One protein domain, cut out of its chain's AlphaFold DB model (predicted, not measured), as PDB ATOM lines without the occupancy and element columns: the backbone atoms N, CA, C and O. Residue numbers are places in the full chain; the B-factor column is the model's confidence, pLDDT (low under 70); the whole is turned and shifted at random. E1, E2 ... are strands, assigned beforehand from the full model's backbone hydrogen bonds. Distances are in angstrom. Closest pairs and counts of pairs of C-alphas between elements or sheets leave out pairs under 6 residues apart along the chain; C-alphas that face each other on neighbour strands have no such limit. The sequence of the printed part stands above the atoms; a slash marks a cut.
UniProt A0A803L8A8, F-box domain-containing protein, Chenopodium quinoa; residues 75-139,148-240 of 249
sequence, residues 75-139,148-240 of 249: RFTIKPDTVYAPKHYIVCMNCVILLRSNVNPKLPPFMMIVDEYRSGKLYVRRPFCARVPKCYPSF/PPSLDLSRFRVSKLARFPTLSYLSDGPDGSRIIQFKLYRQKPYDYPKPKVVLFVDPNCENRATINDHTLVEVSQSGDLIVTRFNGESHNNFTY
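Overview. This is residues 75 to 139 and 148 to 240 of the 249 residues of the protein "F-box domain-containing protein" of Chenopodium quinoa (UniProt A0A803L8A8). Two long strands side by side, E2 and E5, run through a strongly twisted sheet and make much of the longest axis, and a smaller four-strand sheet, E7 to E10, crosses over part of it. The two make a loose sandwich, only partly face to face, in which E7 and E8 come closest to the large sheet while E9 and E10 lie farther out. The printed part has 158 residues, with ten named strands, E1 to E10 in chain order, and no named helix; the class is all strand, though only 73 residues are in named elements. The six-strand sheet is branched and the other runs E7, E8, E9, E10, both with antiparallel neighbours. The whole is only just loose, close to compact, with a radius of gyration of the C-alphas of 18.2 A and spans of 53 by 45 by 34 A.

Along the chain. Find C-alpha 75 at (24.190, -2.351, 2.590), where E1, residues 75 to 77, begins. E2, residues 88 to 101, then runs 40.0 A to C-alpha 101 at (28.078, -28.488, -22.534). Next come E3, residues 110 to 118, 24.4 A long, and E4, residues 121 to 125. After the cut look for E5, residues 156 to 172, 38.6 A long, which bends by 82 degrees at residue 161, and E6, residues 178 to 181. Then follow E7, residues 196 to 201, E8, residues 214 to 219, E9, residues 225 to 229, and E10, residues 235 to 238, ending at C-alpha 238 (34.066, -12.381, 20.685).

Arrangement. Start at E2, where E1 and E3 lie on one side and E5 on the other side. Look for N 76 and O 89 at 3.0 A between E1 and E2, N 97 and O 112 at 2.8 A between E2 and E3, and N 96 and O 162 at 2.8 A between E2 and E5. E1 to E4 form a meander, each strand the antiparallel neighbour of the one before; N 115 and O 123 of E3 and E4 are 2.9 A apart. E5 and E6 form a hairpin, with N 171 and O 179 at 2.9 A. E7 to E10 form a second meander, with N 198 and O 217 at 2.9 A, N 216 and O 228 at 2.8 A, and N 227 and O 236 at 2.8 A. In the sandwich, two sheets face to face, the strands of one stand at 75 degrees to those of the other. The closest C-alphas of E5 and E7 are those of Thr 166 and Val 197, 6.1 A apart; E5 and E8 are near each other, and E5 is apart from E9 and E10.

Size, cuts and confidence. The C-alphas of Asp 81 and Val 103 are the two farthest apart, at 54.6 A. Residues 140 to 147 are not printed, and the gap from C-alpha 139 to C-alpha 148 is 14.7 A. The links E6 to E7 and E7 to E8 are long. The mean pLDDT of the printed part is 76.4; look for values under 70 at, among others, residues 80 to 85, 126 to 139 and 176 to 195.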
ATOM      1  N   ARG A  75      23.112  -3.267   2.200       88.56
ATOM      2  CA  ARG A  75      24.190  -2.351   2.590       88.56
ATOM      3  C   ARG A  75      23.933  -1.828   3.989       88.56
ATOM      4  O   ARG A  75      22.832  -1.371   4.264       88.56
ATOM      5  N   PHE A  76      24.971  -1.813   4.809       86.06
ATOM      6  CA  PHE A  76      24.901  -1.321   6.178       86.06
ATOM      7  C   PHE A  76      26.215  -0.639   6.561       86.06
ATOM      8  O   PHE A  76      27.222  -0.736   5.852       86.06
ATOM      9  N   THR A  77      26.177   0.122   7.648       83.69
ATOM     10  CA  THR A  77      27.328   0.871   8.159       83.69
ATOM     11  C   THR A  77      27.565   0.455   9.595       83.69
ATOM     12  O   THR A  77      26.617   0.413  10.375       83.69
ATOM     13  N   ILE A  78      28.815   0.165   9.933       78.19
ATOM     14  CA  ILE A  78      29.238  -0.080  11.310       78.19
ATOM     15  C   ILE A  78      30.043   1.141  11.752       78.19
ATOM     16  O   ILE A  78      30.819   1.695  10.967       78.19
ATOM     17  N   LYS A  79      29.831   1.598  12.992       76.62
ATOM     18  CA  LYS A  79      30.705   2.607  13.596       76.62
ATOM     19  C   LYS A  79      32.062   1.943  13.823       76.62
ATOM     20  O   LYS A  79      32.113   0.972  14.567       76.62
ATOM     21  N   PRO A  80      33.128   2.392  13.151       68.62
ATOM     22  CA  PRO A  80      34.400   1.705  13.237       68.62
ATOM     23  C   PRO A  80      35.018   1.920  14.623       68.62
ATOM     24  O   PRO A  80      35.150   3.062  15.060       68.62
ATOM     25  N   ASP A  81      35.457   0.843  15.268       67.75
ATOM     26  CA  ASP A  81      36.202   0.919  16.538       67.75
ATOM     27  C   ASP A  81      37.623   1.471  16.343       67.75
ATOM     28  O   ASP A  81      38.289   1.887  17.288       67.75
ATOM     29  N   THR A  82      38.111   1.487  15.096       65.06
ATOM     30  CA  THR A  82      39.448   1.969  14.745       65.06
ATOM     31  C   THR A  82      39.413   2.871  13.516       65.06
ATOM     32  O   THR A  82      38.597   2.697  12.613       65.06
ATOM     33  N   VAL A  83      40.356   3.812  13.421       64.81
ATOM     34  CA  VAL A  83      40.479   4.743  12.277       64.81
ATOM     35  C   VAL A  83      40.644   4.007  10.935       64.81
ATOM     36  O   VAL A  83      40.301   4.538   9.879       64.81
ATOM     37  N   TYR A  84      41.130   2.765  10.975       65.69
ATOM     38  CA  TYR A  84      41.382   1.926   9.806       65.69
ATOM     39  C   TYR A  84      40.354   0.808   9.616       65.69
ATOM     40  O   TYR A  84      40.598  -0.080   8.806       65.69
ATOM     41  N   ALA A  85      39.225   0.806  10.324       67.75
ATOM     42  CA  ALA A  85      38.165  -0.147  10.027       67.75
ATOM     43  C   ALA A  85      37.273   0.380   8.884       67.75
ATOM     44  O   ALA A  85      36.945   1.574   8.842       67.75
ATOM     45  N   PRO A  86      36.874  -0.486   7.936       72.25
ATOM     46  CA  PRO A  86      35.934  -0.105   6.896       72.25
ATOM     47  C   PRO A  86      34.600   0.294   7.532       72.25
ATOM     48  O   PRO A  86      34.097  -0.376   8.424       72.25
ATOM     49  N   LYS A  87      34.019   1.401   7.067       77.69
ATOM     50  CA  LYS A  87      32.744   1.914   7.596       77.69
ATOM     51  C   LYS A  87      31.545   1.235   6.954       77.69
ATOM     52  O   LYS A  87      30.521   1.015   7.593       77.69
ATOM     53  N   HIS A  88      31.660   0.941   5.664       83.88
ATOM     54  CA  HIS A  88      30.545   0.525   4.831       83.88
ATOM     55  C   HIS A  88      30.710  -0.919   4.387       83.88
ATOM     56  O   HIS A  88      31.737  -1.314   3.833       83.88
ATOM     57  N   TYR A  89      29.650  -1.689   4.579       84.69
ATOM     58  CA  TYR A  89      29.616  -3.110   4.301       84.69
ATOM     59  C   TYR A  89      28.466  -3.431   3.355       84.69
ATOM     60  O   TYR A  89      27.448  -2.734   3.291       84.69
ATOM     61  N   ILE A  90      28.637  -4.511   2.604       88.06
ATOM     62  CA  ILE A  90      27.603  -5.103   1.771       88.06
ATOM     63  C   ILE A  90      27.573  -6.609   2.007       88.06
ATOM     64  O   ILE A  90      28.583  -7.293   1.839       88.06
ATOM     65  N   VAL A  91      26.402  -7.126   2.370       89.94
ATOM     66  CA  VAL A  91      26.120  -8.559   2.296       89.94
ATOM     67  C   VAL A  91      25.450  -8.832   0.966       89.94
ATOM     68  O   VAL A  91      24.429  -8.229   0.631       89.94
ATOM     69  N   CYS A  92      26.030  -9.734   0.191       90.38
ATOM     70  CA  CYS A  92      25.434 -10.243  -1.034       90.38
ATOM     71  C   CYS A  92      25.253 -11.754  -0.946       90.38
ATOM     72  O   CYS A  92      25.897 -12.438  -0.149       90.38
ATOM     73  N   MET A  93      24.357 -12.274  -1.778       90.38
ATOM     74  CA  MET A  93      24.230 -13.706  -1.973       90.38
ATOM     75  C   MET A  93      25.059 -14.102  -3.187       90.38
ATOM     76  O   MET A  93      24.959 -13.456  -4.231       90.38
ATOM     77  N   ASN A  94      25.833 -15.174  -3.061       88.88
ATOM     78  CA  ASN A  94      26.573 -15.744  -4.176       88.88
ATOM     79  C   ASN A  94      26.042 -17.128  -4.503       88.88
ATOM     80  O   ASN A  94      25.511 -17.833  -3.643       88.88
ATOM     81  N   CYS A  95      26.217 -17.529  -5.753       91.50
ATOM     82  CA  CYS A  95      25.781 -18.816  -6.254       91.50
ATOM     83  C   CYS A  95      26.937 -19.510  -6.968       91.50
ATOM     84  O   CYS A  95      27.554 -18.940  -7.866       91.50
ATOM     85  N   VAL A  96      27.210 -20.756  -6.586       91.12
ATOM     86  CA  VAL A  96      28.120 -21.634  -7.322       91.12
ATOM     87  C   VAL A  96      27.318 -22.325  -8.406       91.12
ATOM     88  O   VAL A  96      26.300 -22.967  -8.131       91.12
ATOM     89  N   ILE A  97      27.778 -22.177  -9.638       92.00
ATOM     90  CA  ILE A  97      27.131 -22.695 -10.830       92.00
ATOM     91  C   ILE A  97      28.070 -23.688 -11.503       92.00
ATOM     92  O   ILE A  97      29.270 -23.448 -11.624       92.00
ATOM     93  N   LEU A  98      27.491 -24.793 -11.959       91.62
ATOM     94  CA  LEU A  98      28.124 -25.776 -12.817       91.62
ATOM     95  C   LEU A  98      27.530 -25.682 -14.219       91.62
ATOM     96  O   LEU A  98      26.313 -25.769 -14.400       91.62
ATOM     97  N   LEU A  99      28.401 -25.533 -15.202       90.75
ATOM     98  CA  LEU A  99      28.085 -25.457 -16.615       90.75
ATOM     99  C   LEU A  99      28.520 -26.759 -17.279       90.75
ATOM    100  O   LEU A  99      29.687 -27.141 -17.209       90.75
ATOM    101  N   ARG A 100      27.583 -27.436 -17.936       92.00
ATOM    102  CA  ARG A 100      27.850 -28.643 -18.728       92.00
ATOM    103  C   ARG A 100      27.490 -28.374 -20.176       92.00
ATOM    104  O   ARG A 100      26.406 -27.862 -20.427       92.00
ATOM    105  N   SER A 101      28.374 -28.690 -21.114       90.44
ATOM    106  CA  SER A 101      28.078 -28.488 -22.534       90.44
ATOM    107  C   SER A 101      26.953 -29.424 -22.980       90.44
ATOM    108  O   SER A 101      27.019 -30.631 -22.755       90.44
ATOM    109  N   ASN A 102      25.927 -28.863 -23.620       91.62
ATOM    110  CA  ASN A 102      24.864 -29.632 -24.271       91.62
ATOM    111  C   ASN A 102      25.306 -30.150 -25.643       91.62
ATOM    112  O   ASN A 102      24.770 -31.137 -26.129       91.62
ATOM    113  N   VAL A 103      26.272 -29.472 -26.269       91.00
ATOM    114  CA  VAL A 103      26.756 -29.786 -27.620       91.00
ATOM    115  C   VAL A 103      27.844 -30.858 -27.579       91.00
ATOM    116  O   VAL A 103      27.917 -31.705 -28.461       91.00
ATOM    117  N   ASN A 104      28.687 -30.842 -26.545       89.75
ATOM    118  CA  ASN A 104      29.741 -31.833 -26.357       89.75
ATOM    119  C   ASN A 104      29.785 -32.302 -24.892       89.75
ATOM    120  O   ASN A 104      30.549 -31.752 -24.094       89.75
ATOM    121  N   PRO A 105      29.001 -33.336 -24.534       89.19
ATOM    122  CA  PRO A 105      28.939 -33.864 -23.170       89.19
ATOM    123  C   PRO A 105      30.258 -34.448 -22.644       89.19
ATOM    124  O   PRO A 105      30.374 -34.667 -21.442       89.19
ATOM    125  N   LYS A 106      31.243 -34.713 -23.520       89.31
ATOM    126  CA  LYS A 106      32.571 -35.212 -23.128       89.31
ATOM    127  C   LYS A 106      33.479 -34.107 -22.584       89.31
ATOM    128  O   LYS A 106      34.508 -34.417 -21.991       89.31
ATOM    129  N   LEU A 107      33.131 -32.833 -22.797       85.81
ATOM    130  CA  LEU A 107      33.897 -31.726 -22.235       85.81
ATOM    131  C   LEU A 107      33.790 -31.724 -20.705       85.81
ATOM    132  O   LEU A 107      32.686 -31.896 -20.172       85.81
ATOM    133  N   PRO A 108      34.900 -31.458 -19.994       85.38
ATOM    134  CA  PRO A 108      34.858 -31.218 -18.562       85.38
ATOM    135  C   PRO A 108      33.866 -30.097 -18.220       85.38
ATOM    136  O   PRO A 108      33.766 -29.108 -18.954       85.38
ATOM    137  N   PRO A 109      33.111 -30.225 -17.118       88.19
ATOM    138  CA  PRO A 109      32.206 -29.174 -16.703       88.19
ATOM    139  C   PRO A 109      32.986 -27.965 -16.180       88.19
ATOM    140  O   PRO A 109      33.990 -28.111 -15.484       88.19
ATOM    141  N   PHE A 110      32.471 -26.765 -16.434       85.31
ATOM    142  CA  PHE A 110      33.035 -25.542 -15.873       85.31
ATOM    143  C   PHE A 110      32.294 -25.169 -14.600       85.31
ATOM    144  O   PHE A 110      31.065 -25.129 -14.569       85.31
ATOM    145  N   MET A 111      33.037 -24.861 -13.547       86.50
ATOM    146  CA  MET A 111      32.473 -24.247 -12.354       86.50
ATOM    147  C   MET A 111      32.679 -22.735 -12.432       86.50
ATOM    148  O   MET A 111      33.686 -22.265 -12.958       86.50
ATOM    149  N   MET A 112      31.749 -21.962 -11.882       86.00
ATOM    150  CA  MET A 112      31.923 -20.524 -11.667       86.00
ATOM    151  C   MET A 112      31.118 -20.057 -10.462       86.00
ATOM    152  O   MET A 112      30.165 -20.712 -10.041       86.00
ATOM    153  N   ILE A 113      31.503 -18.913  -9.909       86.69
ATOM    154  CA  ILE A 113      30.744 -18.245  -8.855       86.69
ATOM    155  C   ILE A 113      30.128 -16.992  -9.462       86.69
ATOM    156  O   ILE A 113      30.811 -16.252 -10.170       86.69
ATOM    157  N   VAL A 114      28.850 -16.753  -9.197       88.81
ATOM    158  CA  VAL A 114      28.190 -15.490  -9.528       88.81
ATOM    159  C   VAL A 114      27.786 -14.765  -8.259       88.81
ATOM    160  O   VAL A 114      27.232 -15.375  -7.345       88.81
ATOM    161  N   ASP A 115      28.045 -13.466  -8.231       87.62
ATOM    162  CA  ASP A 115      27.680 -12.581  -7.131       87.62
ATOM    163  C   ASP A 115      26.660 -11.553  -7.613       87.62
ATOM    164  O   ASP A 115      26.759 -11.053  -8.734       87.62
ATOM    165  N   GLU A 116      25.736 -11.156  -6.746       90.19
ATOM    166  CA  GLU A 116      24.808 -10.058  -7.018       90.19
ATOM    167  C   GLU A 116      25.065  -8.887  -6.062       90.19
ATOM    168  O   GLU A 116      24.527  -8.822  -4.959       90.19
ATOM    169  N   TYR A 117      25.914  -7.943  -6.477       86.31
ATOM    170  CA  TYR A 117      26.197  -6.726  -5.696       86.31
ATOM    171  C   TYR A 117      25.256  -5.559  -6.018       86.31
ATOM    172  O   TYR A 117      25.207  -4.555  -5.297       86.31
ATOM    173  N   ARG A 118      24.537  -5.657  -7.137       85.62
ATOM    174  CA  ARG A 118      23.511  -4.714  -7.579       85.62
ATOM    175  C   ARG A 118      22.323  -5.532  -8.058       85.62
ATOM    176  O   ARG A 118      22.526  -6.479  -8.811       85.62
ATOM    177  N   SER A 119      21.124  -5.149  -7.640       86.12
ATOM    178  CA  SER A 119      19.881  -5.818  -8.020       86.12
ATOM    179  C   SER A 119      19.802  -6.027  -9.530       86.12
ATOM    180  O   SER A 119      20.031  -5.098 -10.309       86.12
ATOM    181  N   GLY A 120      19.546  -7.265  -9.938       86.31
ATOM    182  CA  GLY A 120      19.414  -7.646 -11.337       86.31
ATOM    183  C   GLY A 120      20.727  -7.739 -12.115       86.31
ATOM    184  O   GLY A 120      20.689  -7.975 -13.321       86.31
ATOM    185  N   LYS A 121      21.890  -7.556 -11.474       86.50
ATOM    186  CA  LYS A 121      23.203  -7.624 -12.132       86.50
ATOM    187  C   LYS A 121      24.100  -8.659 -11.466       86.50
ATOM    188  O   LYS A 121      24.532  -8.487 -10.326       86.50
ATOM    189  N   LEU A 122      24.425  -9.702 -12.227       87.62
ATOM    190  CA  LEU A 122      25.349 -10.753 -11.813       87.62
ATOM    191  C   LEU A 122      26.781 -10.429 -12.233       87.62
ATOM    192  O   LEU A 122      27.040 -10.001 -13.357       87.62
ATOM    193  N   TYR A 123      27.715 -10.698 -11.332       84.19
ATOM    194  CA  TYR A 123      29.149 -10.583 -11.545       84.19
ATOM    195  C   TYR A 123      29.762 -11.975 -11.503       84.19
ATOM    196  O   TYR A 123      29.617 -12.686 -10.512       84.19
ATOM    197  N   VAL A 124      30.455 -12.365 -12.570       81.19
ATOM    198  CA  VAL A 124      31.104 -13.676 -12.668       81.19
ATOM    199  C   VAL A 124      32.486 -13.634 -12.019       81.19
ATOM    200  O   VAL A 124      33.260 -12.696 -12.221       81.19
ATOM    201  N   ARG A 125      32.812 -14.675 -11.256       75.69
ATOM    202  CA  ARG A 125      34.119 -14.902 -10.640       75.69
ATOM    203  C   ARG A 125      34.601 -16.318 -10.900       75.69
ATOM    204  O   ARG A 125      33.811 -17.256 -11.026       75.69
ATOM    205  N   ARG A 126      35.927 -16.474 -10.892       68.44
ATOM    206  CA  ARG A 126      36.553 -17.795 -10.916       68.44
ATOM    207  C   ARG A 126      36.167 -18.595  -9.665       68.44
ATOM    208  O   ARG A 126      36.136 -18.016  -8.571       68.44
ATOM    209  N   PRO A 127      35.939 -19.912  -9.800       64.75
ATOM    210  CA  PRO A 127      35.862 -20.821  -8.661       64.75
ATOM    211  C   PRO A 127      37.078 -20.641  -7.768       64.75
ATOM    212  O   PRO A 127      38.184 -20.444  -8.267       64.75
ATOM    213  N   PHE A 128      36.870 -20.683  -6.454       62.41
ATOM    214  CA  PHE A 128      37.941 -20.616  -5.454       62.41
ATOM    215  C   PHE A 128      38.785 -19.326  -5.471       62.41
ATOM    216  O   PHE A 128      39.703 -19.181  -4.669       62.41
ATOM    217  N   CYS A 129      38.449 -18.341  -6.310       61.22
ATOM    218  CA  CYS A 129      39.117 -17.050  -6.308       61.22
ATOM    219  C   CYS A 129      38.387 -16.075  -5.379       61.22
ATOM    220  O   CYS A 129      37.252 -15.649  -5.623       61.22
ATOM    221  N   ALA A 130      39.075 -15.671  -4.311       56.09
ATOM    222  CA  ALA A 130      38.601 -14.616  -3.419       56.09
ATOM    223  C   ALA A 130      38.561 -13.239  -4.111       56.09
ATOM    224  O   ALA A 130      37.825 -12.351  -3.675       56.09
ATOM    225  N   ARG A 131      39.318 -13.054  -5.203       55.56
ATOM    226  CA  ARG A 131      39.419 -11.779  -5.920       55.56
ATOM    227  C   ARG A 131      38.314 -11.655  -6.959       55.56
ATOM    228  O   ARG A 131      38.132 -12.520  -7.813       55.56
ATOM    229  N   VAL A 132      37.604 -10.536  -6.905       50.97
ATOM    230  CA  VAL A 132      36.736 -10.119  -8.007       50.97
ATOM    231  C   VAL A 132      37.632  -9.499  -9.069       50.97
ATOM    232  O   VAL A 132      38.520  -8.720  -8.705       50.97
ATOM    233  N   PRO A 133      37.465  -9.853 -10.352       51.00
ATOM    234  CA  PRO A 133      38.300  -9.305 -11.408       51.00
ATOM    235  C   PRO A 133      38.042  -7.795 -11.526       51.00
ATOM    236  O   PRO A 133      37.094  -7.356 -12.172       51.00
ATOM    237  N   LYS A 134      38.864  -6.980 -10.851       42.69
ATOM    238  CA  LYS A 134      38.915  -5.528 -11.054       42.69
ATOM    239  C   LYS A 134      39.564  -5.279 -12.402       42.69
ATOM    240  O   LYS A 134      40.766  -5.059 -12.435       42.69
ATOM    241  N   CYS A 135      38.756  -5.311 -13.455       40.09
ATOM    242  CA  CYS A 135      39.176  -5.070 -14.827       40.09
ATOM    243  C   CYS A 135      40.203  -6.120 -15.298       40.09
ATOM    244  O   CYS A 135      41.160  -6.461 -14.612       40.09
ATOM    245  N   TYR A 136      40.030  -6.651 -16.498       42.41
ATOM    246  CA  TYR A 136      41.106  -7.368 -17.172       42.41
ATOM    247  C   TYR A 136      41.794  -6.392 -18.142       42.41
ATOM    248  O   TYR A 136      41.534  -6.491 -19.336       42.41
ATOM    249  N   PRO A 137      42.638  -5.427 -17.710       36.09
ATOM    250  CA  PRO A 137      43.670  -4.943 -18.602       36.09
ATOM    251  C   PRO A 137      44.767  -6.006 -18.537       36.09
ATOM    252  O   PRO A 137      45.425  -6.148 -17.510       36.09
ATOM    253  N   SER A 138      44.851  -6.835 -19.579       42.41
ATOM    254  CA  SER A 138      46.076  -7.567 -19.930       42.41
ATOM    255  C   SER A 138      46.846  -8.127 -18.723       42.41
ATOM    256  O   SER A 138      47.884  -7.604 -18.319       42.41
ATOM    257  N   PHE A 139      46.360  -9.232 -18.144       43.06
ATOM    258  CA  PHE A 139      47.250 -10.072 -17.344       43.06
ATOM    259  C   PHE A 139      48.303 -10.645 -18.292       43.06
ATOM    260  O   PHE A 139      48.068 -11.642 -18.970       43.06
ATOM    261  N   PRO A 148      36.669 -19.292 -21.317       66.88
ATOM    262  CA  PRO A 148      36.444 -18.554 -22.544       66.88
ATOM    263  C   PRO A 148      36.058 -17.091 -22.247       66.88
ATOM    264  O   PRO A 148      35.316 -16.825 -21.297       66.88
ATOM    265  N   PRO A 149      36.522 -16.125 -23.062       67.00
ATOM    266  CA  PRO A 149      36.227 -14.701 -22.870       67.00
ATOM    267  C   PRO A 149      34.747 -14.368 -23.096       67.00
ATOM    268  O   PRO A 149      34.239 -13.379 -22.573       67.00
ATOM    269  N   SER A 150      34.048 -15.203 -23.861       71.25
ATOM    270  CA  SER A 150      32.601 -15.162 -24.025       71.25
ATOM    271  C   SER A 150      32.049 -16.575 -23.898       71.25
ATOM    272  O   SER A 150      32.666 -17.541 -24.345       71.25
ATOM    273  N   LEU A 151      30.892 -16.699 -23.257       74.25
ATOM    274  CA  LEU A 151      30.240 -17.981 -23.052       74.25
ATOM    275  C   LEU A 151      28.786 -17.871 -23.504       74.25
ATOM    276  O   LEU A 151      27.979 -17.190 -22.873       74.25
ATOM    277  N   ASP A 152      28.455 -18.560 -24.593       83.31
ATOM    278  CA  ASP A 152      27.073 -18.714 -25.033       83.31
ATOM    279  C   ASP A 152      26.363 -19.741 -24.143       83.31
ATOM    280  O   ASP A 152      26.446 -20.949 -24.366       83.31
ATOM    281  N   LEU A 153      25.657 -19.252 -23.120       83.50
ATOM    282  CA  LEU A 153      24.942 -20.089 -22.156       83.50
ATOM    283  C   LEU A 153      23.823 -20.935 -22.783       83.50
ATOM    284  O   LEU A 153      23.422 -21.915 -22.164       83.50
ATOM    285  N   SER A 154      23.343 -20.626 -23.998       87.38
ATOM    286  CA  SER A 154      22.329 -21.453 -24.678       87.38
ATOM    287  C   SER A 154      22.851 -22.857 -25.012       87.38
ATOM    288  O   SER A 154      22.092 -23.827 -25.069       87.38
ATOM    289  N   ARG A 155      24.176 -22.986 -25.150       89.94
ATOM    290  CA  ARG A 155      24.880 -24.242 -25.426       89.94
ATOM    291  C   ARG A 155      25.236 -25.032 -24.172       89.94
ATOM    292  O   ARG A 155      25.811 -26.114 -24.291       89.94
ATOM    293  N   PHE A 156      24.900 -24.529 -22.984       90.94
ATOM    294  CA  PHE A 156      25.239 -25.166 -21.717       90.94
ATOM    295  C   PHE A 156      24.000 -25.432 -20.871       90.94
ATOM    296  O   PHE A 156      23.111 -24.598 -20.714       90.94
ATOM    297  N   ARG A 157      23.973 -26.597 -20.231       92.62
ATOM    298  CA  ARG A 157      23.107 -26.842 -19.088       92.62
ATOM    299  C   ARG A 157      23.715 -26.182 -17.860       92.62
ATOM    300  O   ARG A 157      24.807 -26.539 -17.419       92.62
ATOM    301  N   VAL A 158      22.958 -25.259 -17.281       91.69
ATOM    302  CA  VAL A 158      23.315 -24.529 -16.065       91.69
ATOM    303  C   VAL A 158      22.704 -25.241 -14.859       91.69
ATOM    304  O   VAL A 158      21.502 -25.493 -14.827       91.69
ATOM    305  N   SER A 159      23.518 -25.599 -13.868       92.94
ATOM    306  CA  SER A 159      23.063 -26.214 -12.612       92.94
ATOM    307  C   SER A 159      23.584 -25.423 -11.416       92.94
ATOM    308  O   SER A 159      24.774 -25.136 -11.335       92.94
ATOM    309  N   LYS A 160      22.708 -25.086 -10.466       93.19
ATOM    310  CA  LYS A 160      23.110 -24.492  -9.184       93.19
ATOM    311  C   LYS A 160      23.660 -25.585  -8.271       93.19
ATOM    312  O   LYS A 160      22.955 -26.555  -8.015       93.19
ATOM    313  N   LEU A 161      24.878 -25.406  -7.765       93.62
ATOM    314  CA  LEU A 161      25.491 -26.321  -6.797       93.62
ATOM    315  C   LEU A 161      25.293 -25.850  -5.359       93.62
ATOM    316  O   LEU A 161      24.918 -26.631  -4.496       93.62
ATOM    317  N   ALA A 162      25.540 -24.569  -5.105       91.81
ATOM    318  CA  ALA A 162      25.485 -24.009  -3.764       91.81
ATOM    319  C   ALA A 162      25.099 -22.536  -3.811       91.81
ATOM    320  O   ALA A 162      25.273 -21.859  -4.827       91.81
ATOM    321  N   ARG A 163      24.588 -22.036  -2.687       90.69
ATOM    322  CA  ARG A 163      24.278 -20.626  -2.485       90.69
ATOM    323  C   ARG A 163      24.678 -20.244  -1.066       90.69
ATOM    324  O   ARG A 163      24.303 -20.953  -0.140       90.69
ATOM    325  N   PHE A 164      25.426 -19.162  -0.906       88.38
ATOM    326  CA  PHE A 164      25.903 -18.725   0.405       88.38
ATOM    327  C   PHE A 164      26.066 -17.204   0.466       88.38
ATOM    328  O   PHE A 164      26.358 -16.575  -0.561       88.38
ATOM    329  N   PRO A 165      25.869 -16.601   1.651       89.56
ATOM    330  CA  PRO A 165      26.118 -15.186   1.849       89.56
ATOM    331  C   PRO A 165      27.616 -14.899   1.752       89.56
ATOM    332  O   PRO A 165      28.455 -15.723   2.113       89.56
ATOM    333  N   THR A 166      27.961 -13.704   1.292       87.38
ATOM    334  CA  THR A 166      29.306 -13.163   1.460       87.38
ATOM    335  C   THR A 166      29.264 -11.724   1.901       87.38
ATOM    336  O   THR A 166      28.440 -10.944   1.425       87.38
ATOM    337  N   LEU A 167      30.212 -11.381   2.761       85.94
ATOM    338  CA  LEU A 167      30.467 -10.021   3.180       85.94
ATOM    339  C   LEU A 167      31.540  -9.406   2.288       85.94
ATOM    340  O   LEU A 167      32.519 -10.049   1.896       85.94
ATOM    341  N   SER A 168      31.332  -8.160   1.899       83.44
ATOM    342  CA  SER A 168      32.335  -7.346   1.227       83.44
ATOM    343  C   SER A 168      32.290  -5.927   1.767       83.44
ATOM    344  O   SER A 168      31.284  -5.479   2.314       83.44
ATOM    345  N   TYR A 169      33.399  -5.225   1.599       81.06
ATOM    346  CA  TYR A 169      33.587  -3.875   2.100       81.06
ATOM    347  C   TYR A 169      33.404  -2.877   0.959       81.06
ATOM    348  O   TYR A 169      33.748  -3.157  -0.196       81.06
ATOM    349  N   LEU A 170      32.847  -1.715   1.271       78.75
ATOM    350  CA  LEU A 170      32.715  -0.600   0.345       78.75
ATOM    351  C   LEU A 170      33.697   0.493   0.765       78.75
ATOM    352  O   LEU A 170      33.731   0.884   1.930       78.75
ATOM    353  N   SER A 171      34.477   0.983  -0.191       72.50
ATOM    354  CA  SER A 171      35.292   2.184  -0.024       72.50
ATOM    355  C   SER A 171      34.578   3.377  -0.627       72.50
ATOM    356  O   SER A 171      33.969   3.253  -1.697       72.50
ATOM    357  N   ASP A 172      34.740   4.532   0.003       73.25
ATOM    358  CA  ASP A 172      34.362   5.797  -0.607       73.25
ATOM    359  C   ASP A 172      35.330   6.095  -1.758       73.25
ATOM    360  O   ASP A 172      36.555   6.075  -1.609       73.25
ATOM    361  N   GLY A 173      34.764   6.251  -2.948       66.88
ATOM    362  CA  GLY A 173      35.468   6.653  -4.150       66.88
ATOM    363  C   GLY A 173      35.843   8.135  -4.094       66.88
ATOM    364  O   GLY A 173      35.273   8.893  -3.308       66.88
ATOM    365  N   PRO A 174      36.790   8.569  -4.940       66.69
ATOM    366  CA  PRO A 174      37.232   9.963  -4.991       66.69
ATOM    367  C   PRO A 174      36.115  10.940  -5.400       66.69
ATOM    368  O   PRO A 174      36.183  12.119  -5.078       66.69
ATOM    369  N   ASP A 175      35.079  10.445  -6.074       73.38
ATOM    370  CA  ASP A 175      33.866  11.160  -6.487       73.38
ATOM    371  C   ASP A 175      32.705  11.012  -5.479       73.38
ATOM    372  O   ASP A 175      31.567  11.364  -5.779       73.38
ATOM    373  N   GLY A 176      32.960  10.429  -4.302       66.12
ATOM    374  CA  GLY A 176      31.927  10.066  -3.329       66.12
ATOM    375  C   GLY A 176      31.111   8.824  -3.714       66.12
ATOM    376  O   GLY A 176      30.218   8.419  -2.966       66.12
ATOM    377  N   SER A 177      31.402   8.174  -4.850       69.44
ATOM    378  CA  SER A 177      30.734   6.929  -5.226       69.44
ATOM    379  C   SER A 177      31.232   5.769  -4.365       69.44
ATOM    380  O   SER A 177      32.423   5.606  -4.124       69.44
ATOM    381  N   ARG A 178      30.334   4.903  -3.890       69.31
ATOM    382  CA  ARG A 178      30.746   3.716  -3.124       69.31
ATOM    383  C   ARG A 178      31.203   2.616  -4.071       69.31
ATOM    384  O   ARG A 178      30.395   2.025  -4.795       69.31
ATOM    385  N   ILE A 179      32.492   2.307  -4.035       64.31
ATOM    386  CA  ILE A 179      33.108   1.272  -4.863       64.31
ATOM    387  C   ILE A 179      33.346   0.041  -3.997       64.31
ATOM    388  O   ILE A 179      33.836   0.135  -2.875       64.31
ATOM    389  N   ILE A 180      33.018  -1.141  -4.520       63.94
ATOM    390  CA  ILE A 180      33.303  -2.388  -3.809       63.94
ATOM    391  C   ILE A 180      34.819  -2.555  -3.731       63.94
ATOM    392  O   ILE A 180      35.526  -2.652  -4.745       63.94
ATOM    393  N   GLN A 181      35.328  -2.572  -2.506       61.72
ATOM    394  CA  GLN A 181      36.746  -2.677  -2.258       61.72
ATOM    395  C   GLN A 181      37.120  -4.150  -2.127       61.72
ATOM    396  O   GLN A 181      36.889  -4.808  -1.121       61.72
ATOM    397  N   PHE A 182      37.741  -4.676  -3.179       56.59
ATOM    398  CA  PHE A 182      38.335  -6.017  -3.169       56.59
ATOM    399  C   PHE A 182      39.769  -6.044  -2.619       56.59
ATOM    400  O   PHE A 182      40.404  -7.092  -2.625       56.59
ATOM    401  N   LYS A 183      40.297  -4.886  -2.200       47.69
ATOM    402  CA  LYS A 183      41.630  -4.730  -1.611       47.69
ATOM    403  C   LYS A 183      41.448  -4.163  -0.205       47.69
ATOM    404  O   LYS A 183      41.162  -2.977  -0.079       47.69
ATOM    405  N   LEU A 184      41.568  -5.000   0.819       43.72
ATOM    406  CA  LEU A 184      41.685  -4.531   2.198       43.72
ATOM    407  C   LEU A 184      43.059  -3.867   2.349       43.72
ATOM    408  O   LEU A 184      44.063  -4.563   2.302       43.72
ATOM    409  N   TYR A 185      43.068  -2.540   2.502       42.03
ATOM    410  CA  TYR A 185      44.179  -1.713   2.996       42.03
ATOM    411  C   TYR A 185      45.549  -1.832   2.293       42.03
ATOM    412  O   TYR A 185      45.808  -2.673   1.440       42.03
ATOM    413  N   ARG A 186      46.465  -0.919   2.636       38.25
ATOM    414  CA  ARG A 186      47.898  -0.942   2.272       38.25
ATOM    415  C   ARG A 186      48.665  -2.092   2.958       38.25
ATOM    416  O   ARG A 186      49.839  -1.953   3.280       38.25
ATOM    417  N   GLN A 187      48.010  -3.216   3.213       43.81
ATOM    418  CA  GLN A 187      48.672  -4.440   3.636       43.81
ATOM    419  C   GLN A 187      48.968  -5.251   2.376       43.81
ATOM    420  O   GLN A 187      48.246  -5.148   1.383       43.81
ATOM    421  N   LYS A 188      50.114  -5.940   2.365       38.41
ATOM    422  CA  LYS A 188      50.685  -6.563   1.165       38.41
ATOM    423  C   LYS A 188      49.601  -7.296   0.348       38.41
ATOM    424  O   LYS A 188      48.760  -7.973   0.928       38.41
ATOM    425  N   PRO A 189      49.617  -7.192  -0.993       44.03
ATOM    426  CA  PRO A 189      48.572  -7.709  -1.880       44.03
ATOM    427  C   PRO A 189      48.498  -9.247  -1.963       44.03
ATOM    428  O   PRO A 189      47.961  -9.767  -2.940       44.03
ATOM    429  N   TYR A 190      49.010  -9.975  -0.974       42.22
ATOM    430  CA  TYR A 190      49.028 -11.431  -0.895       42.22
ATOM    431  C   TYR A 190      48.405 -11.875   0.445       42.22
ATOM    432  O   TYR A 190      48.717 -11.315   1.489       42.22
ATOM    433  N   ASP A 191      47.506 -12.862   0.352       45.81
ATOM    434  CA  ASP A 191      47.224 -13.891   1.374       45.81
ATOM    435  C   ASP A 191      46.075 -13.810   2.378       45.81
ATOM    436  O   ASP A 191      45.989 -14.694   3.225       45.81
ATOM    437  N   TYR A 192      45.093 -12.919   2.237       52.84
ATOM    438  CA  TYR A 192      43.970 -12.964   3.183       52.84
ATOM    439  C   TYR A 192      42.651 -13.437   2.557       52.84
ATOM    440  O   TYR A 192      42.102 -12.755   1.679       52.84
ATOM    441  N   PRO A 193      42.127 -14.616   2.960       58.53
ATOM    442  CA  PRO A 193      40.832 -15.088   2.495       58.53
ATOM    443  C   PRO A 193      39.732 -14.125   2.954       58.53
ATOM    444  O   PRO A 193      39.819 -13.508   4.017       58.53
ATOM    445  N   LYS A 194      38.678 -13.991   2.136       65.06
ATOM    446  CA  LYS A 194      37.466 -13.270   2.546       65.06
ATOM    447  C   LYS A 194      36.965 -13.858   3.873       65.06
ATOM    448  O   LYS A 194      37.010 -15.087   4.009       65.06
ATOM    449  N   PRO A 195      36.463 -13.023   4.799       69.69
ATOM    450  CA  PRO A 195      35.873 -13.529   6.025       69.69
ATOM    451  C   PRO A 195      34.790 -14.551   5.693       69.69
ATOM    452  O   PRO A 195      33.999 -14.371   4.755       69.69
ATOM    453  N   LYS A 196      34.792 -15.657   6.436       82.25
ATOM    454  CA  LYS A 196      33.729 -16.650   6.331       82.25
ATOM    455  C   LYS A 196      32.537 -16.093   7.076       82.25
ATOM    456  O   LYS A 196      32.665 -15.717   8.236       82.25
ATOM    457  N   VAL A 197      31.398 -16.040   6.400       87.62
ATOM    458  CA  VAL A 197      30.178 -15.510   6.991       87.62
ATOM    459  C   VAL A 197      29.060 -16.526   6.947       87.62
ATOM    460  O   VAL A 197      28.892 -17.251   5.965       87.62
ATOM    461  N   VAL A 198      28.286 -16.548   8.020       89.75
ATOM    462  CA  VAL A 198      27.063 -17.324   8.155       89.75
ATOM    463  C   VAL A 198      25.946 -16.361   8.512       89.75
ATOM    464  O   VAL A 198      26.144 -15.394   9.245       89.75
ATOM    465  N   LEU A 199      24.774 -16.608   7.945       90.88
ATOM    466  CA  LEU A 199      23.581 -15.831   8.211       90.88
ATOM    467  C   LEU A 199      22.625 -16.699   9.021       90.88
ATOM    468  O   LEU A 199      22.234 -17.771   8.558       90.88
ATOM    469  N   PHE A 200      22.258 -16.228  10.203       90.12
ATOM    470  CA  PHE A 200      21.248 -16.846  11.048       90.12
ATOM    471  C   PHE A 200      19.968 -16.031  10.964       90.12
ATOM    472  O   PHE A 200      20.017 -14.806  11.020       90.12
ATOM    473  N   VAL A 201      18.841 -16.713  10.806       89.50
ATOM    474  CA  VAL A 201      17.510 -16.109  10.928       89.50
ATOM    475  C   VAL A 201      17.081 -16.272  12.379       89.50
ATOM    476  O   VAL A 201      17.308 -17.344  12.945       89.50
ATOM    477  N   ASP A 202      16.494 -15.240  12.977       85.81
ATOM    478  CA  ASP A 202      15.873 -15.365  14.293       85.81
ATOM    479  C   ASP A 202      14.811 -16.483  14.244       85.81
ATOM    480  O   ASP A 202      13.905 -16.443  13.402       85.81
ATOM    481  N   PRO A 203      14.930 -17.519  15.097       85.69
ATOM    482  CA  PRO A 203      14.003 -18.644  15.096       85.69
ATOM    483  C   PRO A 203      12.562 -18.244  15.444       85.69
ATOM    484  O   PRO A 203      11.647 -19.006  15.147       85.69
ATOM    485  N   ASN A 204      12.349 -17.073  16.048       85.69
ATOM    486  CA  ASN A 204      11.031 -16.592  16.456       85.69
ATOM    487  C   ASN A 204      10.281 -15.842  15.342       85.69
ATOM    488  O   ASN A 204       9.159 -15.385  15.556       85.69
ATOM    489  N   CYS A 205      10.869 -15.683  14.153       79.88
ATOM    490  CA  CYS A 205      10.221 -14.959  13.065       79.88
ATOM    491  C   CYS A 205       9.143 -15.793  12.369       79.88
ATOM    492  O   CYS A 205       9.428 -16.779  11.685       79.88
ATOM    493  N   GLU A 206       7.894 -15.337  12.450       73.12
ATOM    494  CA  GLU A 206       6.775 -15.964  11.754       73.12
ATOM    495  C   GLU A 206       6.776 -15.623  10.252       73.12
ATOM    496  O   GLU A 206       6.608 -14.474   9.851       73.12
ATOM    497  N   ASN A 207       6.945 -16.653   9.411       67.12
ATOM    498  CA  ASN A 207       6.669 -16.753   7.964       67.12
ATOM    499  C   ASN A 207       7.235 -15.692   6.986       67.12
ATOM    500  O   ASN A 207       7.170 -15.916   5.773       67.12
ATOM    501  N   ARG A 208       7.812 -14.570   7.438       75.81
ATOM    502  CA  ARG A 208       8.361 -13.498   6.586       75.81
ATOM    503  C   ARG A 208       9.538 -12.775   7.239       75.81
ATOM    504  O   ARG A 208       9.463 -11.581   7.510       75.81
ATOM    505  N   ALA A 209      10.646 -13.490   7.419       82.06
ATOM    506  CA  ALA A 209      11.889 -12.874   7.868       82.06
ATOM    507  C   ALA A 209      12.320 -11.740   6.916       82.06
ATOM    508  O   ALA A 209      12.572 -11.937   5.722       82.06
ATOM    509  N   THR A 210      12.392 -10.539   7.464       88.56
ATOM    510  CA  THR A 210      12.985  -9.344   6.876       88.56
ATOM    511  C   THR A 210      14.485  -9.332   7.141       88.56
ATOM    512  O   THR A 210      15.005 -10.136   7.909       88.56
ATOM    513  N   ILE A 211      15.225  -8.407   6.531       87.38
ATOM    514  CA  ILE A 211      16.670  -8.322   6.774       87.38
ATOM    515  C   ILE A 211      17.016  -8.084   8.254       87.38
ATOM    516  O   ILE A 211      18.031  -8.592   8.721       87.38
ATOM    517  N   ASN A 212      16.154  -7.385   8.994       87.69
ATOM    518  CA  ASN A 212      16.362  -7.059  10.407       87.69
ATOM    519  C   ASN A 212      16.308  -8.292  11.312       87.69
ATOM    520  O   ASN A 212      16.929  -8.300  12.368       87.69
ATOM    521  N   ASP A 213      15.642  -9.342  10.842       89.00
ATOM    522  CA  ASP A 213      15.506 -10.625  11.527       89.00
ATOM    523  C   ASP A 213      16.736 -11.524  11.345       89.00
ATOM    524  O   ASP A 213      16.747 -12.683  11.755       89.00
ATOM    525  N   HIS A 214      17.772 -11.021  10.667       89.62
ATOM    526  CA  HIS A 214      18.982 -11.778  10.404       89.62
ATOM    527  C   HIS A 214      20.151 -11.290  11.257       89.62
ATOM    528  O   HIS A 214      20.411 -10.094  11.416       89.62
ATOM    529  N   THR A 215      20.918 -12.259  11.741       90.88
ATOM    530  CA  THR A 215      22.207 -12.060  12.393       90.88
ATOM    531  C   THR A 215      23.310 -12.552  11.466       90.88
ATOM    532  O   THR A 215      23.324 -13.710  11.044       90.88
ATOM    533  N   LEU A 216      24.244 -11.667  11.137       90.75
ATOM    534  CA  LEU A 216      25.463 -12.000  10.416       90.75
ATOM    535  C   LEU A 216      26.537 -12.402  11.424       90.75
ATOM    536  O   LEU A 216      26.890 -11.612  12.297       90.75
ATOM    537  N   VAL A 217      27.075 -13.606  11.275       90.56
ATOM    538  CA  VAL A 217      28.231 -14.074  12.037       90.56
ATOM    539  C   VAL A 217      29.408 -14.177  11.087       90.56
ATOM    540  O   VAL A 217      29.381 -14.941  10.123       90.56
ATOM    541  N   GLU A 218      30.433 -13.386  11.352       88.31
ATOM    542  CA  GLU A 218      31.706 -13.379  10.655       88.31
ATOM    543  C   GLU A 218      32.759 -14.069  11.519       88.31
ATOM    544  O   GLU A 218      32.888 -13.787  12.704       88.31
ATOM    545  N   VAL A 219      33.530 -14.965  10.908       85.12
ATOM    546  CA  VAL A 219      34.773 -15.461  11.498       85.12
ATOM    547  C   VAL A 219      35.903 -14.604  10.944       85.12
ATOM    548  O   VAL A 219      36.194 -14.660   9.739       85.12
ATOM    549  N   SER A 220      36.510 -13.803  11.816       75.62
ATOM    550  CA  SER A 220      37.664 -12.974  11.495       75.62
ATOM    551  C   SER A 220      38.891 -13.846  11.205       75.62
ATOM    552  O   SER A 220      38.921 -15.055  11.448       75.62
ATOM    553  N   GLN A 221      39.945 -13.229  10.681       69.69
ATOM    554  CA  GLN A 221      41.198 -13.933  10.397       69.69
ATOM    555  C   GLN A 221      41.950 -14.345  11.666       69.69
ATOM    556  O   GLN A 221      42.613 -15.377  11.662       69.69
ATOM    557  N   SER A 222      41.821 -13.571  12.745       72.56
ATOM    558  CA  SER A 222      42.342 -13.905  14.075       72.56
ATOM    559  C   SER A 222      41.547 -15.022  14.760       72.56
ATOM    560  O   SER A 222      41.924 -15.461  15.840       72.56
ATOM    561  N   GLY A 223      40.475 -15.513  14.127       76.12
ATOM    562  CA  GLY A 223      39.572 -16.499  14.712       76.12
ATOM    563  C   GLY A 223      38.542 -15.884  15.658       76.12
ATOM    564  O   GLY A 223      37.835 -16.628  16.335       76.12
ATOM    565  N   ASP A 224      38.435 -14.553  15.694       81.75
ATOM    566  CA  ASP A 224      37.377 -13.883  16.443       81.75
ATOM    567  C   ASP A 224      36.031 -14.098  15.757       81.75
ATOM    568  O   ASP A 224      35.929 -14.147  14.527       81.75
ATOM    569  N   LEU A 225      34.979 -14.194  16.560       87.06
ATOM    570  CA  LEU A 225      33.611 -14.226  16.073       87.06
ATOM    571  C   LEU A 225      33.016 -12.830  16.181       87.06
ATOM    572  O   LEU A 225      32.861 -12.285  17.269       87.06
ATOM    573  N   ILE A 226      32.649 -12.267  15.039       85.75
ATOM    574  CA  ILE A 226      32.034 -10.952  14.936       85.75
ATOM    575  C   ILE A 226      30.556 -11.153  14.622       85.75
ATOM    576  O   ILE A 226      30.193 -11.724  13.594       85.75
ATOM    577  N   VAL A 227      29.689 -10.682  15.509       88.94
ATOM    578  CA  VAL A 227      28.238 -10.845  15.402       88.94
ATOM    579  C   VAL A 227      27.603  -9.490  15.141       88.94
ATOM    580  O   VAL A 227      27.705  -8.578  15.957       88.94
ATOM    581  N   THR A 228      26.928  -9.361  14.000       87.38
ATOM    582  CA  THR A 228      26.242  -8.132  13.593       87.38
ATOM    583  C   THR A 228      24.761  -8.402  13.369       87.38
ATOM    584  O   THR A 228      24.399  -9.208  12.510       87.38
ATOM    585  N   ARG A 229      23.896  -7.699  14.104       86.81
ATOM    586  CA  ARG A 229      22.451  -7.676  13.828       86.81
ATOM    587  C   ARG A 229      22.114  -6.516  12.899       86.81
ATOM    588  O   ARG A 229      22.562  -5.392  13.122       86.81
ATOM    589  N   PHE A 230      21.317  -6.773  11.862       82.06
ATOM    590  CA  PHE A 230      20.953  -5.727  10.895       82.06
ATOM    591  C   PHE A 230      19.922  -4.724  11.425       82.06
ATOM    592  O   PHE A 230      19.815  -3.633  10.876       82.06
ATOM    593  N   ASN A 231      19.219  -5.048  12.514       71.88
ATOM    594  CA  ASN A 231      18.250  -4.167  13.174       71.88
ATOM    595  C   ASN A 231      18.871  -2.935  13.876       71.88
ATOM    596  O   ASN A 231      18.144  -2.127  14.445       71.88
ATOM    597  N   GLY A 232      20.196  -2.761  13.813       60.97
ATOM    598  CA  GLY A 232      20.900  -1.602  14.369       60.97
ATOM    599  C   GLY A 232      21.293  -1.739  15.839       60.97
ATOM    600  O   GLY A 232      21.787  -0.773  16.415       60.97
ATOM    601  N   GLU A 233      21.107  -2.912  16.445       54.66
ATOM    602  CA  GLU A 233      21.227  -3.065  17.898       54.66
ATOM    603  C   GLU A 233      22.622  -3.448  18.391       54.66
ATOM    604  O   GLU A 233      22.975  -3.110  19.519       54.66
ATOM    605  N   SER A 234      23.434  -4.157  17.602       65.38
ATOM    606  CA  SER A 234      24.700  -4.671  18.137       65.38
ATOM    607  C   SER A 234      25.707  -5.090  17.074       65.38
ATOM    608  O   SER A 234      25.376  -5.840  16.147       65.38
ATOM    609  N   HIS A 235      26.955  -4.679  17.290       75.25
ATOM    610  CA  HIS A 235      28.152  -5.249  16.688       75.25
ATOM    611  C   HIS A 235      29.034  -5.747  17.834       75.25
ATOM    612  O   HIS A 235      29.633  -4.945  18.544       75.25
ATOM    613  N   ASN A 236      29.045  -7.059  18.058       76.50
ATOM    614  CA  ASN A 236      29.764  -7.675  19.170       76.50
ATOM    615  C   ASN A 236      30.956  -8.464  18.633       76.50
ATOM    616  O   ASN A 236      30.806  -9.239  17.688       76.50
ATOM    617  N   ASN A 237      32.116  -8.292  19.261       77.06
ATOM    618  CA  ASN A 237      33.327  -9.040  18.951       77.06
ATOM    619  C   ASN A 237      33.628 -10.027  20.087       77.06
ATOM    620  O   ASN A 237      33.759  -9.627  21.244       77.06
ATOM    621  N   PHE A 238      33.728 -11.311  19.756       79.12
ATOM    622  CA  PHE A 238      34.066 -12.381  20.685       79.12
ATOM    623  C   PHE A 238      35.436 -12.947  20.322       79.12
ATOM    624  O   PHE A 238      35.580 -13.679  19.340       79.12
ATOM    625  N   THR A 239      36.435 -12.645  21.147       78.19
ATOM    626  CA  THR A 239      37.786 -13.175  20.971       78.19
ATOM    627  C   THR A 239      37.923 -14.547  21.606       78.19
ATOM    628  O   THR A 239      37.730 -14.718  22.813       78.19
ATOM    629  N   TYR A 240      38.290 -15.539  20.794       72.56
ATOM    630  CA  TYR A 240      38.627 -16.861  21.300       72.56
ATOM    631  C   TYR A 240      39.967 -16.800  22.038       72.56
ATOM    632  O   TYR A 240      41.022 -16.621  21.433       72.56
TER     633      TYR A 240